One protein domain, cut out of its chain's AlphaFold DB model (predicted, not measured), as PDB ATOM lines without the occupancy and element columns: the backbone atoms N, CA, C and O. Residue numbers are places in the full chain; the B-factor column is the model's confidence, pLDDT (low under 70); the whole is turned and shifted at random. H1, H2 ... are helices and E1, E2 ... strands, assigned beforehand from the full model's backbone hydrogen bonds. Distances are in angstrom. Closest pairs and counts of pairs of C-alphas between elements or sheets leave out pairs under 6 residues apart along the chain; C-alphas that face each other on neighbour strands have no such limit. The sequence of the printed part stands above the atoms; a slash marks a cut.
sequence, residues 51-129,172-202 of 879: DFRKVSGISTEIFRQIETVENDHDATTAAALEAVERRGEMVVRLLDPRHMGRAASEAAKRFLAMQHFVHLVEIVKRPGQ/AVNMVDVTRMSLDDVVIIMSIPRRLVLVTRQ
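AT A GLANCE: This is residues 51 to 129 and 172 to 202 of the 879 residues of the protein "PDZ domain-containing protein" of Blattella germanica (UniProt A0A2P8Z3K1). A small antiparallel sheet of three strands, E1, E2 and E3, has two helices, H3 and H4, over one face, toward opposite ends of E2 and both running along the strands. Beyond the E3 edge lie H2, which grazes the sheet with its residues 66 to 71, and H5; the short H1 lies out beyond the first residues of H2, farthest from the mean of the C-alphas. The printed part has 110 residues, with five named helices and three named strands in the order H1 H2 H3 E1 H4 E2 H5 E3; the class is mixed, helices and strands. The whole is compact, with a radius of gyration of the C-alphas of 13.8 A and spans of 39 by 34 by 24 A.

IN THESE COORDINATES: E2, residues 118 to 124, is 19.7 A long and E3, residues 195 to 201, is 19.6 A; C-alpha 201 is at (20.485, 240.741, 33.101). E1 is residues 91 to 94. H3, residues 75 to 87, is 18.0 A long and begins at C-alpha 75 (7.176, 245.619, 10.595). H4, residues 102 to 112, measures 15.0 A, H2, residues 60 to 71, 16.7 A, and H5, residues 183 to 191, 12.1 A. H1 is residues 51 to 54, with C-alpha 51 at (40.687, 248.689, 8.020).

HOW THE PARTS SIT: The sheet runs E1 E2 E3. E1 and E2 are antiparallel at 162 degrees, with N 93 and O 122 3.0 A apart. E2 and E3 are antiparallel at 159 degrees, with N 121 and O 198 2.9 A apart; both pairs are within hydrogen-bond range. H3 is on the sheet at a height of 6.3 A over a local plane of just 6 C-alphas; it lies over E2, along the strands at 26 degrees on the local plane, and its closest C-alphas to E2 are Leu 81 and Val 124, 6.2 A. H4 is on the same face at a height of 10.0 A, over E2, with Leu 112 and Val 118 closest at 5.9 A between C-alphas. H3 and H4 are apart. H2 only grazes the sheet; the C-alphas of Glu 70 and Arg 195 are closest, 5.6 A. H2 and H4 are close but not clearly touching, about perpendicular at 76 degrees, with the C-alphas of Val 69 and Ala 104 closest at 6.4 A. H5 is only just not on the sheet, with 4 pairs of C-alphas within 10 A. In H2, H3 and H5 every O i to N i+4 pair is within hydrogen-bond range, in H4 5 of 7; H1 is too short for one, and its one O i to N i+3 pair is within range.

THE WHOLE: The C-alphas farthest apart are those of Asp 51 and Gln 115, 40.4 A. Residues 130 to 171 are not printed, and C-alphas 129 and 172 are 20.5 A apart across the cut. Of the links printed whole, none is long. The mean pLDDT of the printed part is 84.8; residues 51 to 57 and residue 115 are under 70.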
ATOM      1  N   ASP A  51      39.928 248.264   6.846       41.50
ATOM      2  CA  ASP A  51      40.687 248.689   8.020       41.50
ATOM      3  C   ASP A  51      40.084 248.149   9.331       41.50
ATOM      4  O   ASP A  51      40.819 247.697  10.210       41.50
ATOM      5  N   PHE A  52      38.749 248.072   9.440       43.47
ATOM      6  CA  PHE A  52      38.079 247.527  10.633       43.47
ATOM      7  C   PHE A  52      38.409 246.050  10.889       43.47
ATOM      8  O   PHE A  52      38.407 245.615  12.038       43.47
ATOM      9  N   ARG A  53      38.748 245.277   9.846       49.88
ATOM     10  CA  ARG A  53      39.046 243.834   9.955       49.88
ATOM     11  C   ARG A  53      40.451 243.524  10.497       49.88
ATOM     12  O   ARG A  53      40.848 242.362  10.486       49.88
ATOM     13  N   LYS A  54      41.223 244.540  10.904       46.41
ATOM     14  CA  LYS A  54      42.612 244.395  11.388       46.41
ATOM     15  C   LYS A  54      42.900 245.052  12.745       46.41
ATOM     16  O   LYS A  54      44.009 244.900  13.243       46.41
ATOM     17  N   VAL A  55      41.948 245.789  13.322       41.25
ATOM     18  CA  VAL A  55      42.165 246.601  14.542       41.25
ATOM     19  C   VAL A  55      41.537 245.976  15.797       41.25
ATOM     20  O   VAL A  55      41.935 246.302  16.910       41.25
ATOM     21  N   SER A  56      40.585 245.058  15.634       52.56
ATOM     22  CA  SER A  56      39.858 244.393  16.721       52.56
ATOM     23  C   SER A  56      39.741 242.895  16.433       52.56
ATOM     24  O   SER A  56      39.712 242.488  15.269       52.56
ATOM     25  N   GLY A  57      39.702 242.072  17.486       59.06
ATOM     26  CA  GLY A  57      39.744 240.604  17.399       59.06
ATOM     27  C   GLY A  57      38.446 239.947  16.914       59.06
ATOM     28  O   GLY A  57      38.325 238.722  16.941       59.06
ATOM     29  N   ILE A  58      37.461 240.744  16.492       73.12
ATOM     30  CA  ILE A  58      36.148 240.282  16.045       73.12
ATOM     31  C   ILE A  58      36.288 239.472  14.748       73.12
ATOM     32  O   ILE A  58      36.660 239.991  13.693       73.12
ATOM     33  N   SER A  59      35.943 238.186  14.816       77.50
ATOM     34  CA  SER A  59      35.968 237.290  13.662       77.50
ATOM     35  C   SER A  59      34.944 237.692  12.594       77.50
ATOM     36  O   SER A  59      33.905 238.298  12.868       77.50
ATOM     37  N   THR A  60      35.195 237.287  11.348       79.69
ATOM     38  CA  THR A  60      34.249 237.473  10.234       79.69
ATOM     39  C   THR A  60      32.892 236.805  10.472       79.69
ATOM     40  O   THR A  60      31.899 237.250   9.899       79.69
ATOM     41  N   GLU A  61      32.829 235.784  11.333       80.94
ATOM     42  CA  GLU A  61      31.580 235.129  11.727       80.94
ATOM     43  C   GLU A  61      30.722 236.018  12.632       80.94
ATOM     44  O   GLU A  61      29.520 236.128  12.415       80.94
ATOM     45  N   ILE A  62      31.331 236.721  13.593       83.75
ATOM     46  CA  ILE A  62      30.602 237.636  14.483       83.75
ATOM     47  C   ILE A  62      29.937 238.753  13.665       83.75
ATOM     48  O   ILE A  62      28.763 239.049  13.874       83.75
ATOM     49  N   PHE A  63      30.632 239.310  12.665       82.56
ATOM     50  CA  PHE A  63      30.027 240.272  11.735       82.56
ATOM     51  C   PHE A  63      28.840 239.679  10.952       82.56
ATOM     52  O   PHE A  63      27.804 240.333  10.844       82.56
ATOM     53  N   ARG A  64      28.950 238.432  10.468       82.62
ATOM     54  CA  ARG A  64      27.858 237.715   9.777       82.62
ATOM     55  C   ARG A  64      26.646 237.493  10.697       82.62
ATOM     56  O   ARG A  64      25.498 237.651  10.279       82.62
ATOM     57  N   GLN A  65      26.888 237.153  11.963       82.75
ATOM     58  CA  GLN A  65      25.841 236.970  12.967       82.75
ATOM     59  C   GLN A  65      25.124 238.295  13.280       82.75
ATOM     60  O   GLN A  65      23.895 238.342  13.280       82.75
ATOM     61  N   ILE A  66      25.874 239.386  13.463       85.19
ATOM     62  CA  ILE A  66      25.316 240.734  13.666       85.19
ATOM     63  C   ILE A  66      24.442 241.148  12.472       85.19
ATOM     64  O   ILE A  66      23.323 241.619  12.677       85.19
ATOM     65  N   GLU A  67      24.922 240.924  11.244       82.81
ATOM     66  CA  GLU A  67      24.223 241.264   9.998       82.81
ATOM     67  C   GLU A  67      22.918 240.471   9.813       82.81
ATOM     68  O   GLU A  67      21.902 241.046   9.420       82.81
ATOM     69  N   THR A  68      22.894 239.172  10.131       80.12
ATOM     70  CA  THR A  68      21.646 238.383  10.050       80.12
ATOM     71  C   THR A  68      20.590 238.871  11.046       80.12
ATOM     72  O   THR A  68      19.433 239.036  10.666       80.12
ATOM     73  N   VAL A  69      20.972 239.199  12.286       79.56
ATOM     74  CA  VAL A  69      20.037 239.711  13.309       79.56
ATOM     75  C   VAL A  69      19.605 241.166  13.048       79.56
ATOM     76  O   VAL A  69      18.494 241.557  13.417       79.56
ATOM     77  N   GLU A  70      20.437 241.972  12.386       82.25
ATOM     78  CA  GLU A  70      20.056 243.318  11.936       82.25
ATOM     79  C   GLU A  70      19.033 243.273  10.785       82.25
ATOM     80  O   GLU A  70      18.043 244.008  10.831       82.25
ATOM     81  N   ASN A  71      19.215 242.374   9.810       78.94
ATOM     82  CA  ASN A  71      18.300 242.210   8.672       78.94
ATOM     83  C   ASN A  71      16.990 241.463   9.016       78.94
ATOM     84  O   ASN A  71      15.962 241.742   8.397       78.94
ATOM     85  N   ASP A  72      16.984 240.557  10.006       76.38
ATOM     86  CA  ASP A  72      15.783 239.839  10.485       76.38
ATOM     87  C   ASP A  72      14.860 240.757  11.327       76.38
ATOM     88  O   ASP A  72      14.640 240.556  12.532       76.38
ATOM     89  N   HIS A  73      14.326 241.807  10.697       74.81
ATOM     90  CA  HIS A  73      13.533 242.859  11.332       74.81
ATOM     91  C   HIS A  73      12.031 242.793  10.977       74.81
ATOM     92  O   HIS A  73      11.642 242.595   9.823       74.81
ATOM     93  N   ASP A  74      11.161 242.986  11.970       82.69
ATOM     94  CA  ASP A  74       9.705 242.965  11.783       82.69
ATOM     95  C   ASP A  74       9.150 244.317  11.281       82.69
ATOM     96  O   ASP A  74       9.872 245.307  11.156       82.69
ATOM     97  N   ALA A  75       7.838 244.387  11.031       83.94
ATOM     98  CA  ALA A  75       7.176 245.619  10.595       83.94
ATOM     99  C   ALA A  75       7.289 246.772  11.614       83.94
ATOM    100  O   ALA A  75       7.395 247.931  11.210       83.94
ATOM    101  N   THR A  76       7.307 246.484  12.922       88.19
ATOM    102  CA  THR A  76       7.480 247.517  13.958       88.19
ATOM    103  C   THR A  76       8.916 248.041  14.008       88.19
ATOM    104  O   THR A  76       9.115 249.251  14.115       88.19
ATOM    105  N   THR A  77       9.916 247.171  13.827       87.62
ATOM    106  CA  THR A  77      11.327 247.570  13.685       87.62
ATOM    107  C   THR A  77      11.556 248.373  12.400       87.62
ATOM    108  O   THR A  77      12.243 249.392  12.430       87.62
ATOM    109  N   ALA A  78      10.950 247.972  11.278       87.06
ATOM    110  CA  ALA A  78      11.038 248.708  10.016       87.06
ATOM    111  C   ALA A  78      10.435 250.122  10.133       87.06
ATOM    112  O   ALA A  78      11.048 251.095   9.697       87.06
ATOM    113  N   ALA A  79       9.281 250.257  10.798       87.88
ATOM    114  CA  ALA A  79       8.691 251.559  11.108       87.88
ATOM    115  C   ALA A  79       9.577 252.395  12.054       87.88
ATOM    116  O   ALA A  79       9.692 253.606  11.868       87.88
ATOM    117  N   ALA A  80      10.247 251.767  13.029       88.69
ATOM    118  CA  ALA A  80      11.212 252.444  13.894       88.69
ATOM    119  C   ALA A  80      12.439 252.944  13.108       88.69
ATOM    120  O   ALA A  80      12.797 254.111  13.243       88.69
ATOM    121  N   LEU A  81      13.032 252.123  12.233       89.75
ATOM    122  CA  LEU A  81      14.134 252.517  11.340       89.75
ATOM    123  C   LEU A  81      13.754 253.728  10.471       89.75
ATOM    124  O   LEU A  81      14.522 254.686  10.371       89.75
ATOM    125  N   GLU A  82      12.551 253.715   9.896       88.62
ATOM    126  CA  GLU A  82      12.038 254.790   9.042       88.62
ATOM    127  C   GLU A  82      11.661 256.066   9.834       88.62
ATOM    128  O   GLU A  82      11.768 257.185   9.323       88.62
ATOM    129  N   ALA A  83      11.243 255.935  11.097       88.44
ATOM    130  CA  ALA A  83      11.007 257.065  11.999       88.44
ATOM    131  C   ALA A  83      12.327 257.713  12.457       88.44
ATOM    132  O   ALA A  83      12.470 258.936  12.378       88.44
ATOM    133  N   VAL A  84      13.307 256.893  12.847       92.31
ATOM    134  CA  VAL A  84      14.678 257.292  13.211       92.31
ATOM    135  C   VAL A  84      15.370 257.994  12.039       92.31
ATOM    136  O   VAL A  84      16.090 258.971  12.240       92.31
ATOM    137  N   GLU A  85      15.124 257.555  10.802       89.19
ATOM    138  CA  GLU A  85      15.672 258.193   9.601       89.19
ATOM    139  C   GLU A  85      15.004 259.537   9.268       89.19
ATOM    140  O   GLU A  85      15.707 260.494   8.947       89.19
ATOM    141  N   ARG A  86      13.671 259.656   9.400       89.94
ATOM    142  CA  ARG A  86      12.962 260.928   9.145       89.94
ATOM    143  C   ARG A  86      13.154 261.982  10.234       89.94
ATOM    144  O   ARG A  86      13.277 263.160   9.912       89.94
ATOM    145  N   ARG A  87      13.079 261.586  11.509       88.00
ATOM    146  CA  ARG A  87      13.046 262.513  12.658       88.00
ATOM    147  C   ARG A  87      14.384 262.640  13.370       88.00
ATOM    148  O   ARG A  87      14.676 263.675  13.955       88.00
ATOM    149  N   GLY A  88      15.196 261.585  13.346       86.56
ATOM    150  CA  GLY A  88      16.459 261.526  14.074       86.56
ATOM    151  C   GLY A  88      16.362 261.185  15.564       86.56
ATOM    152  O   GLY A  88      17.399 261.056  16.224       86.56
ATOM    153  N   GLU A  89      15.143 261.024  16.073       88.38
ATOM    154  CA  GLU A  89      14.820 260.503  17.401       88.38
ATOM    155  C   GLU A  89      15.256 259.029  17.476       88.38
ATOM    156  O   GLU A  89      14.906 258.248  16.597       88.38
ATOM    157  N   MET A  90      16.038 258.645  18.492       92.94
ATOM    158  CA  MET A  90      16.436 257.246  18.707       92.94
ATOM    159  C   MET A  90      15.296 256.488  19.392       92.94
ATOM    160  O   MET A  90      14.777 256.951  20.406       92.94
ATOM    161  N   VAL A  91      14.923 255.320  18.867       93.75
ATOM    162  CA  VAL A  91      13.870 254.477  19.457       93.75
ATOM    163  C   VAL A  91      14.511 253.448  20.382       93.75
ATOM    164  O   VAL A  91      15.450 252.765  19.981       93.75
ATOM    165  N   VAL A  92      13.994 253.323  21.606       94.56
ATOM    166  CA  VAL A  92      14.414 252.326  22.603       94.56
ATOM    167  C   VAL A  92      13.165 251.655  23.167       94.56
ATOM    168  O   VAL A  92      12.234 252.350  23.575       94.56
ATOM    169  N   ARG A  93      13.118 250.318  23.171       93.75
ATOM    170  CA  ARG A  93      11.957 249.544  23.644       93.75
ATOM    171  C   ARG A  93      12.346 248.169  24.180       93.75
ATOM    172  O   ARG A  93      13.350 247.599  23.763       93.75
ATOM    173  N   LEU A  94      11.496 247.585  25.024       93.44
ATOM    174  CA  LEU A  94      11.526 246.142  25.272       93.44
ATOM    175  C   LEU A  94      11.128 245.387  23.993       93.44
ATOM    176  O   LEU A  94      10.199 245.794  23.289       93.44
ATOM    177  N   LEU A  95      11.823 244.287  23.703       92.00
ATOM    178  CA  LEU A  95      11.592 243.442  22.534       92.00
ATOM    179  C   LEU A  95      11.073 242.066  22.964       92.00
ATOM    180  O   LEU A  95      11.687 241.377  23.774       92.00
ATOM    181  N   ASP A  96       9.955 241.640  22.380       88.44
ATOM    182  CA  ASP A  96       9.474 240.265  22.515       88.44
ATOM    183  C   ASP A  96      10.309 239.339  21.604       88.44
ATOM    184  O   ASP A  96      10.422 239.629  20.407       88.44
ATOM    185  N   PRO A  97      10.852 238.207  22.097       84.94
ATOM    186  CA  PRO A  97      11.593 237.239  21.278       84.94
ATOM    187  C   PRO A  97      10.818 236.685  20.072       84.94
ATOM    188  O   PRO A  97      11.424 236.086  19.182       84.94
ATOM    189  N   ARG A  98       9.489 236.848  20.026       84.31
ATOM    190  CA  ARG A  98       8.623 236.478  18.893       84.31
ATOM    191  C   ARG A  98       8.653 237.490  17.741       84.31
ATOM    192  O   ARG A  98       8.235 237.142  16.642       84.31
ATOM    193  N   HIS A  99       9.159 238.707  17.960       82.81
ATOM    194  CA  HIS A  99       9.343 239.739  16.924       82.81
ATOM    195  C   HIS A  99      10.741 239.687  16.271       82.81
ATOM    196  O   HIS A  99      11.184 240.644  15.638       82.81
ATOM    197  N   MET A 100      11.448 238.564  16.432       80.44
ATOM    198  CA  MET A 100      12.759 238.295  15.839       80.44
ATOM    199  C   MET A 100      12.688 237.111  14.870       80.44
ATOM    200  O   MET A 100      11.825 236.239  15.004       80.44
ATOM    201  N   GLY A 101      13.631 237.036  13.928       81.00
ATOM    202  CA  GLY A 101      13.813 235.856  13.080       81.00
ATOM    203  C   GLY A 101      14.035 234.573  13.890       81.00
ATOM    204  O   GLY A 101      14.527 234.607  15.021       81.00
ATOM    205  N   ARG A 102      13.657 233.414  13.327       83.06
ATOM    206  CA  ARG A 102      13.589 232.135  14.070       83.06
ATOM    207  C   ARG A 102      14.901 231.768  14.773       83.06
ATOM    208  O   ARG A 102      14.859 231.368  15.933       83.06
ATOM    209  N   ALA A 103      16.038 231.935  14.096       81.88
ATOM    210  CA  ALA A 103      17.357 231.632  14.650       81.88
ATOM    211  C   ALA A 103      17.716 232.561  15.823       81.88
ATOM    212  O   ALA A 103      18.149 232.097  16.876       81.88
ATOM    213  N   ALA A 104      17.452 233.865  15.686       84.56
ATOM    214  CA  ALA A 104      17.671 234.837  16.753       84.56
ATOM    215  C   ALA A 104      16.736 234.602  17.954       84.56
ATOM    216  O   ALA A 104      17.166 234.691  19.100       84.56
ATOM    217  N   SER A 105      15.481 234.214  17.700       86.81
ATOM    218  CA  SER A 105      14.518 233.808  18.731       86.81
ATOM    219  C   SER A 105      14.973 232.552  19.491       86.81
ATOM    220  O   SER A 105      14.787 232.454  20.704       86.81
ATOM    221  N   GLU A 106      15.609 231.589  18.816       86.81
ATOM    222  CA  GLU A 106      16.194 230.414  19.475       86.81
ATOM    223  C   GLU A 106      17.443 230.763  20.295       86.81
ATOM    224  O   GLU A 106      17.563 230.315  21.437       86.81
ATOM    225  N   ALA A 107      18.333 231.612  19.773       86.44
ATOM    226  CA  ALA A 107      19.476 232.119  20.528       86.44
ATOM    227  C   ALA A 107      19.021 232.881  21.790       86.44
ATOM    228  O   ALA A 107      19.503 232.598  22.887       86.44
ATOM    229  N   ALA A 108      18.015 233.755  21.667       87.00
ATOM    230  CA  ALA A 108      17.418 234.492  22.781       87.00
ATOM    231  C   ALA A 108      16.897 233.569  23.898       87.00
ATOM    232  O   ALA A 108      17.112 233.853  25.078       87.00
ATOM    233  N   LYS A 109      16.267 232.434  23.552       88.12
ATOM    234  CA  LYS A 109      15.788 231.448  24.544       88.12
ATOM    235  C   LYS A 109      16.907 230.908  25.431       88.12
ATOM    236  O   LYS A 109      16.646 230.648  26.599       88.12
ATOM    237  N   ARG A 110      18.138 230.768  24.923       87.44
ATOM    238  CA  ARG A 110      19.282 230.271  25.714       87.44
ATOM    239  C   ARG A 110      19.622 231.229  26.858       87.44
ATOM    240  O   ARG A 110      19.855 230.782  27.974       87.44
ATOM    241  N   PHE A 111      19.555 232.537  26.608       87.31
ATOM    242  CA  PHE A 111      19.758 233.555  27.643       87.31
ATOM    243  C   PHE A 111      18.545 233.708  28.575       87.31
ATOM    244  O   PHE A 111      18.718 233.896  29.777       87.31
ATOM    245  N   LEU A 112      17.322 233.595  28.044       85.88
ATOM    246  CA  LEU A 112      16.073 233.694  28.818       85.88
ATOM    247  C   LEU A 112      15.786 232.467  29.698       85.88
ATOM    248  O   LEU A 112      15.025 232.573  30.653       85.88
ATOM    249  N   ALA A 113      16.381 231.310  29.393       83.25
ATOM    250  CA  ALA A 113      16.284 230.099  30.209       83.25
ATOM    251  C   ALA A 113      17.165 230.142  31.476       83.25
ATOM    252  O   ALA A 113      17.047 229.269  32.336       83.25
ATOM    253  N   MET A 114      18.046 231.140  31.611       79.75
ATOM    254  CA  MET A 114      18.812 231.353  32.839       79.75
ATOM    255  C   MET A 114      17.891 231.824  33.975       79.75
ATOM    256  O   MET A 114      16.953 232.580  33.745       79.75
ATOM    257  N   GLN A 115      18.186 231.449  35.227       62.28
ATOM    258  CA  GLN A 115      17.397 231.824  36.419       62.28
ATOM    259  C   GLN A 115      17.593 233.297  36.853       62.28
ATOM    260  O   GLN A 115      17.693 233.621  38.038       62.28
ATOM    261  N   HIS A 116      17.676 234.208  35.888       76.12
ATOM    262  CA  HIS A 116      17.909 235.632  36.085       76.12
ATOM    263  C   HIS A 116      16.832 236.450  35.377       76.12
ATOM    264  O   HIS A 116      16.228 236.002  34.407       76.12
ATOM    265  N   PHE A 117      16.607 237.676  35.845       85.50
ATOM    266  CA  PHE A 117      15.608 238.565  35.260       85.50
ATOM    267  C   PHE A 117      16.181 239.231  33.996       85.50
ATOM    268  O   PHE A 117      16.716 240.343  34.028       85.50
ATOM    269  N   VAL A 118      16.164 238.466  32.899       90.94
ATOM    270  CA  VAL A 118      16.754 238.820  31.603       90.94
ATOM    271  C   VAL A 118      15.715 239.474  30.695       90.94
ATOM    272  O   VAL A 118      14.622 238.944  30.511       90.94
ATOM    273  N   HIS A 119      16.085 240.597  30.084       91.69
ATOM    274  CA  HIS A 119      15.275 241.312  29.097       91.69
ATOM    275  C   HIS A 119      16.004 241.397  27.757       91.69
ATOM    276  O   HIS A 119      17.234 241.452  27.708       91.69
ATOM    277  N   LEU A 120      15.233 241.482  26.672       93.69
ATOM    278  CA  LEU A 120      15.726 241.964  25.387       93.69
ATOM    279  C   LEU A 120      15.302 243.427  25.235       93.69
ATOM    280  O   LEU A 120      14.117 243.748  25.358       93.69
ATOM    281  N   VAL A 121      16.262 244.302  24.956       94.62
ATOM    282  CA  VAL A 121      16.034 245.722  24.673       94.62
ATOM    283  C   VAL A 121      16.482 246.002  23.248       94.62
ATOM    284  O   VAL A 121      17.649 245.805  22.909       94.62
ATOM    285  N   GLU A 122      15.560 246.463  22.410       94.81
ATOM    286  CA  GLU A 122      15.890 246.956  21.078       94.81
ATOM    287  C   GLU A 122      16.198 248.453  21.130       94.81
ATOM    288  O   GLU A 122      15.454 249.233  21.731       94.81
ATOM    289  N   ILE A 123      17.281 248.846  20.462       94.75
ATOM    290  CA  ILE A 123      17.648 250.236  20.206       94.75
ATOM    291  C   ILE A 123      17.814 250.415  18.697       94.75
ATOM    292  O   ILE A 123      18.602 249.709  18.066       94.75
ATOM    293  N   VAL A 124      17.112 251.390  18.122       94.31
ATOM    294  CA  VAL A 124      17.226 251.756  16.706       94.31
ATOM    295  C   VAL A 124      17.765 253.181  16.603       94.31
ATOM    296  O   VAL A 124      17.114 254.132  17.045       94.31
ATOM    297  N   LYS A 125      18.967 253.324  16.031       93.31
ATOM    298  CA  LYS A 125      19.750 254.570  15.987       93.31
ATOM    299  C   LYS A 125      20.172 254.964  14.569       93.31
ATOM    300  O   LYS A 125      20.238 254.132  13.660       93.31
ATOM    301  N   ARG A 126      20.507 256.243  14.371       90.56
ATOM    302  CA  ARG A 126      21.210 256.690  13.157       90.56
ATOM    303  C   ARG A 126      22.698 256.298  13.204       90.56
ATOM    304  O   ARG A 126      23.264 256.179  14.295       90.56
ATOM    305  N   PRO A 127      23.370 256.146  12.048       84.50
ATOM    306  CA  PRO A 127      24.831 256.083  11.995       84.50
ATOM    307  C   PRO A 127      25.455 257.301  12.695       84.50
ATOM    308  O   PRO A 127      24.978 258.421  12.525       84.50
ATOM    309  N   GLY A 128      26.490 257.082  13.511       79.81
ATOM    310  CA  GLY A 128      27.151 258.139  14.292       79.81
ATOM    311  C   GLY A 128      26.344 258.718  15.467       79.81
ATOM    312  O   GLY A 128      26.849 259.597  16.159       79.81
ATOM    313  N   GLN A 129      25.118 258.252  15.729       88.69
ATOM    314  CA  GLN A 129      24.342 258.674  16.899       88.69
ATOM    315  C   GLN A 129      24.817 257.935  18.155       88.69
ATOM    316  O   GLN A 129      24.903 256.705  18.165       88.69
ATOM    317  N   ALA A 172      24.563 239.772  25.846       93.44
ATOM    318  CA  ALA A 172      24.722 239.619  24.406       93.44
ATOM    319  C   ALA A 172      24.272 240.862  23.628       93.44
ATOM    320  O   ALA A 172      23.388 241.601  24.069       93.44
ATOM    321  N   VAL A 173      24.851 241.054  22.440       93.56
ATOM    322  CA  VAL A 173      24.509 242.126  21.489       93.56
ATOM    323  C   VAL A 173      24.230 241.488  20.131       93.56
ATOM    324  O   VAL A 173      25.064 240.749  19.620       93.56
ATOM    325  N   ASN A 174      23.043 241.711  19.561       92.56
ATOM    326  CA  ASN A 174      22.580 241.045  18.330       92.56
ATOM    327  C   ASN A 174      22.775 239.510  18.384       92.56
ATOM    328  O   ASN A 174      23.186 238.873  17.422       92.56
ATOM    329  N   MET A 175      22.471 238.923  19.551       91.06
ATOM    330  CA  MET A 175      22.641 237.501  19.905       91.06
ATOM    331  C   MET A 175      24.091 236.974  19.967       91.06
ATOM    332  O   MET A 175      24.283 235.784  20.223       91.06
ATOM    333  N   VAL A 176      25.105 237.826  19.798       90.81
ATOM    334  CA  VAL A 176      26.517 237.501  20.065       90.81
ATOM    335  C   VAL A 176      26.768 237.582  21.573       90.81
ATOM    336  O   VAL A 176      26.527 238.634  22.158       90.81
ATOM    337  N   ASP A 177      27.244 236.503  22.203       91.06
ATOM    338  CA  ASP A 177      27.662 236.487  23.618       91.06
ATOM    339  C   ASP A 177      28.851 237.436  23.837       91.06
ATOM    340  O   ASP A 177      29.913 237.246  23.245       91.06
ATOM    341  N   VAL A 178      28.673 238.443  24.698       91.88
ATOM    342  CA  VAL A 178      29.712 239.432  25.035       91.88
ATOM    343  C   VAL A 178      30.280 239.259  26.446       91.88
ATOM    344  O   VAL A 178      31.164 240.017  26.842       91.88
ATOM    345  N   THR A 179      29.834 238.255  27.212       89.94
ATOM    346  CA  THR A 179      30.231 238.072  28.627       89.94
ATOM    347  C   THR A 179      31.736 237.880  28.834       89.94
ATOM    348  O   THR A 179      32.248 238.194  29.907       89.94
ATOM    349  N   ARG A 180      32.446 237.383  27.811       86.38
ATOM    350  CA  ARG A 180      33.899 237.128  27.809       86.38
ATOM    351  C   ARG A 180      34.646 237.888  26.698       86.38
ATOM    352  O   ARG A 180      35.767 237.522  26.362       86.38
ATOM    353  N   MET A 181      34.025 238.909  26.101       88.12
ATOM    354  CA  MET A 181      34.664 239.771  25.092       88.12
ATOM    355  C   MET A 181      35.328 240.991  25.742       88.12
ATOM    356  O   MET A 181      34.913 241.429  26.815       88.12
ATOM    357  N   SER A 182      36.348 241.562  25.089       88.44
ATOM    358  CA  SER A 182      36.993 242.776  25.598       88.44
ATOM    359  C   SER A 182      36.054 243.982  25.507       88.44
ATOM    360  O   SER A 182      35.212 244.076  24.611       88.44
ATOM    361  N   LEU A 183      36.223 244.955  26.408       90.19
ATOM    362  CA  LEU A 183      35.403 246.167  26.404       90.19
ATOM    363  C   LEU A 183      35.539 246.964  25.087       90.19
ATOM    364  O   LEU A 183      34.591 247.639  24.701       90.19
ATOM    365  N   ASP A 184      36.679 246.888  24.390       90.00
ATOM    366  CA  ASP A 184      36.871 247.524  23.076       90.00
ATOM    367  C   ASP A 184      36.078 246.816  21.968       90.00
ATOM    368  O   ASP A 184      35.375 247.476  21.200       90.00
ATOM    369  N   ASP A 185      36.111 245.482  21.919       90.12
ATOM    370  CA  ASP A 185      35.346 244.715  20.928       90.12
ATOM    371  C   ASP A 185      33.834 244.920  21.126       90.12
ATOM    372  O   ASP A 185      33.097 245.122  20.160       90.12
ATOM    373  N   VAL A 186      33.359 244.970  22.377       90.75
ATOM    374  CA  VAL A 186      31.940 245.223  22.693       90.75
ATOM    375  C   VAL A 186      31.518 246.651  22.333       90.75
ATOM    376  O   VAL A 186      30.432 246.842  21.782       90.75
ATOM    377  N   VAL A 187      32.382 247.652  22.555       90.06
ATOM    378  CA  VAL A 187      32.175 249.024  22.048       90.06
ATOM    379  C   VAL A 187      32.007 249.011  20.525       90.06
ATOM    380  O   VAL A 187      31.069 249.625  20.012       90.06
ATOM    381  N   ILE A 188      32.857 248.281  19.797       88.12
ATOM    382  CA  ILE A 188      32.801 248.193  18.331       88.12
ATOM    383  C   ILE A 188      31.504 247.508  17.871       88.12
ATOM    384  O   ILE A 188      30.775 248.090  17.060       88.12
ATOM    385  N   ILE A 189      31.159 246.351  18.449       89.81
ATOM    386  CA  ILE A 189      29.929 245.587  18.166       89.81
ATOM    387  C   ILE A 189      28.663 246.424  18.426       89.81
ATOM    388  O   ILE A 189      27.712 246.349  17.649       89.81
ATOM    389  N   MET A 190      28.644 247.267  19.464       91.00
ATOM    390  CA  MET A 190      27.528 248.192  19.730       91.00
ATOM    391  C   MET A 190      27.547 249.452  18.844       91.00
ATOM    392  O   MET A 190      26.505 250.073  18.620       91.00
ATOM    393  N   SER A 191      28.711 249.870  18.340       86.88
ATOM    394  CA  SER A 191      28.838 251.107  17.559       86.88
ATOM    395  C   SER A 191      28.335 250.974  16.117       86.88
ATOM    396  O   SER A 191      27.683 251.899  15.625       86.88
ATOM    397  N   ILE A 192      28.582 249.834  15.462       85.00
ATOM    398  CA  ILE A 192      28.373 249.656  14.013       85.00
ATOM    399  C   ILE A 192      26.885 249.553  13.609       85.00
ATOM    400  O   ILE A 192      26.483 250.314  12.725       85.00
ATOM    401  N   PRO A 193      26.040 248.698  14.227       89.31
ATOM    402  CA  PRO A 193      24.666 248.473  13.758       89.31
ATOM    403  C   PRO A 193      23.769 249.712  13.866       89.31
ATOM    404  O   PRO A 193      23.908 250.524  14.787       89.31
ATOM    405  N   ARG A 194      22.783 249.847  12.977       91.00
ATOM    406  CA  ARG A 194      21.644 250.768  13.160       91.00
ATOM    407  C   ARG A 194      20.585 250.152  14.078       91.00
ATOM    408  O   ARG A 194      19.971 250.893  14.847       91.00
ATOM    409  N   ARG A 195      20.405 248.827  14.037       92.38
ATOM    410  CA  ARG A 195      19.576 248.044  14.969       92.38
ATOM    411  C   ARG A 195      20.454 247.274  15.960       92.38
ATOM    412  O   ARG A 195      21.198 246.371  15.576       92.38
ATOM    413  N   LEU A 196      20.302 247.583  17.243       93.44
ATOM    414  CA  LEU A 196      20.872 246.818  18.349       93.44
ATOM    415  C   LEU A 196      19.769 246.065  19.089       93.44
ATOM    416  O   LEU A 196      18.737 246.645  19.417       93.44
ATOM    417  N   VAL A 197      20.021 244.804  19.421       94.06
ATOM    418  CA  VAL A 197      19.219 244.008  20.353       94.06
ATOM    419  C   VAL A 197      20.133 243.568  21.488       94.06
ATOM    420  O   VAL A 197      20.959 242.666  21.325       94.06
ATOM    421  N   LEU A 198      20.005 244.244  22.627       95.12
ATOM    422  CA  LEU A 198      20.784 243.995  23.834       95.12
ATOM    423  C   LEU A 198      20.048 242.981  24.709       95.12
ATOM    424  O   LEU A 198      18.910 243.215  25.115       95.12
ATOM    425  N   VAL A 199      20.707 241.872  25.031       94.94
ATOM    426  CA  VAL A 199      20.250 240.937  26.063       94.94
ATOM    427  C   VAL A 199      20.863 241.386  27.380       94.94
ATOM    428  O   VAL A 199      22.087 241.391  27.515       94.94
ATOM    429  N   THR A 200      20.031 241.776  28.344       94.50
ATOM    430  CA  THR A 200      20.503 242.345  29.615       94.50
ATOM    431  C   THR A 200      19.959 241.603  30.825       94.50
ATOM    432  O   THR A 200      18.768 241.298  30.897       94.50
ATOM    433  N   ARG A 201      20.837 241.300  31.788       91.50
ATOM    434  CA  ARG A 201      20.485 240.741  33.101       91.50
ATOM    435  C   ARG A 201      20.314 241.900  34.075       91.50
ATOM    436  O   ARG A 201      21.291 242.572  34.403       91.50
ATOM    437  N   GLN A 202      19.088 242.113  34.556       86.69
ATOM    438  CA  GLN A 202      18.864 243.074  35.633       86.69
ATOM    439  C   GLN A 202      19.461 242.543  36.934       86.69
ATOM    440  O   GLN A 202      19.223 241.393  37.328       86.69
TER     441      GLN A 202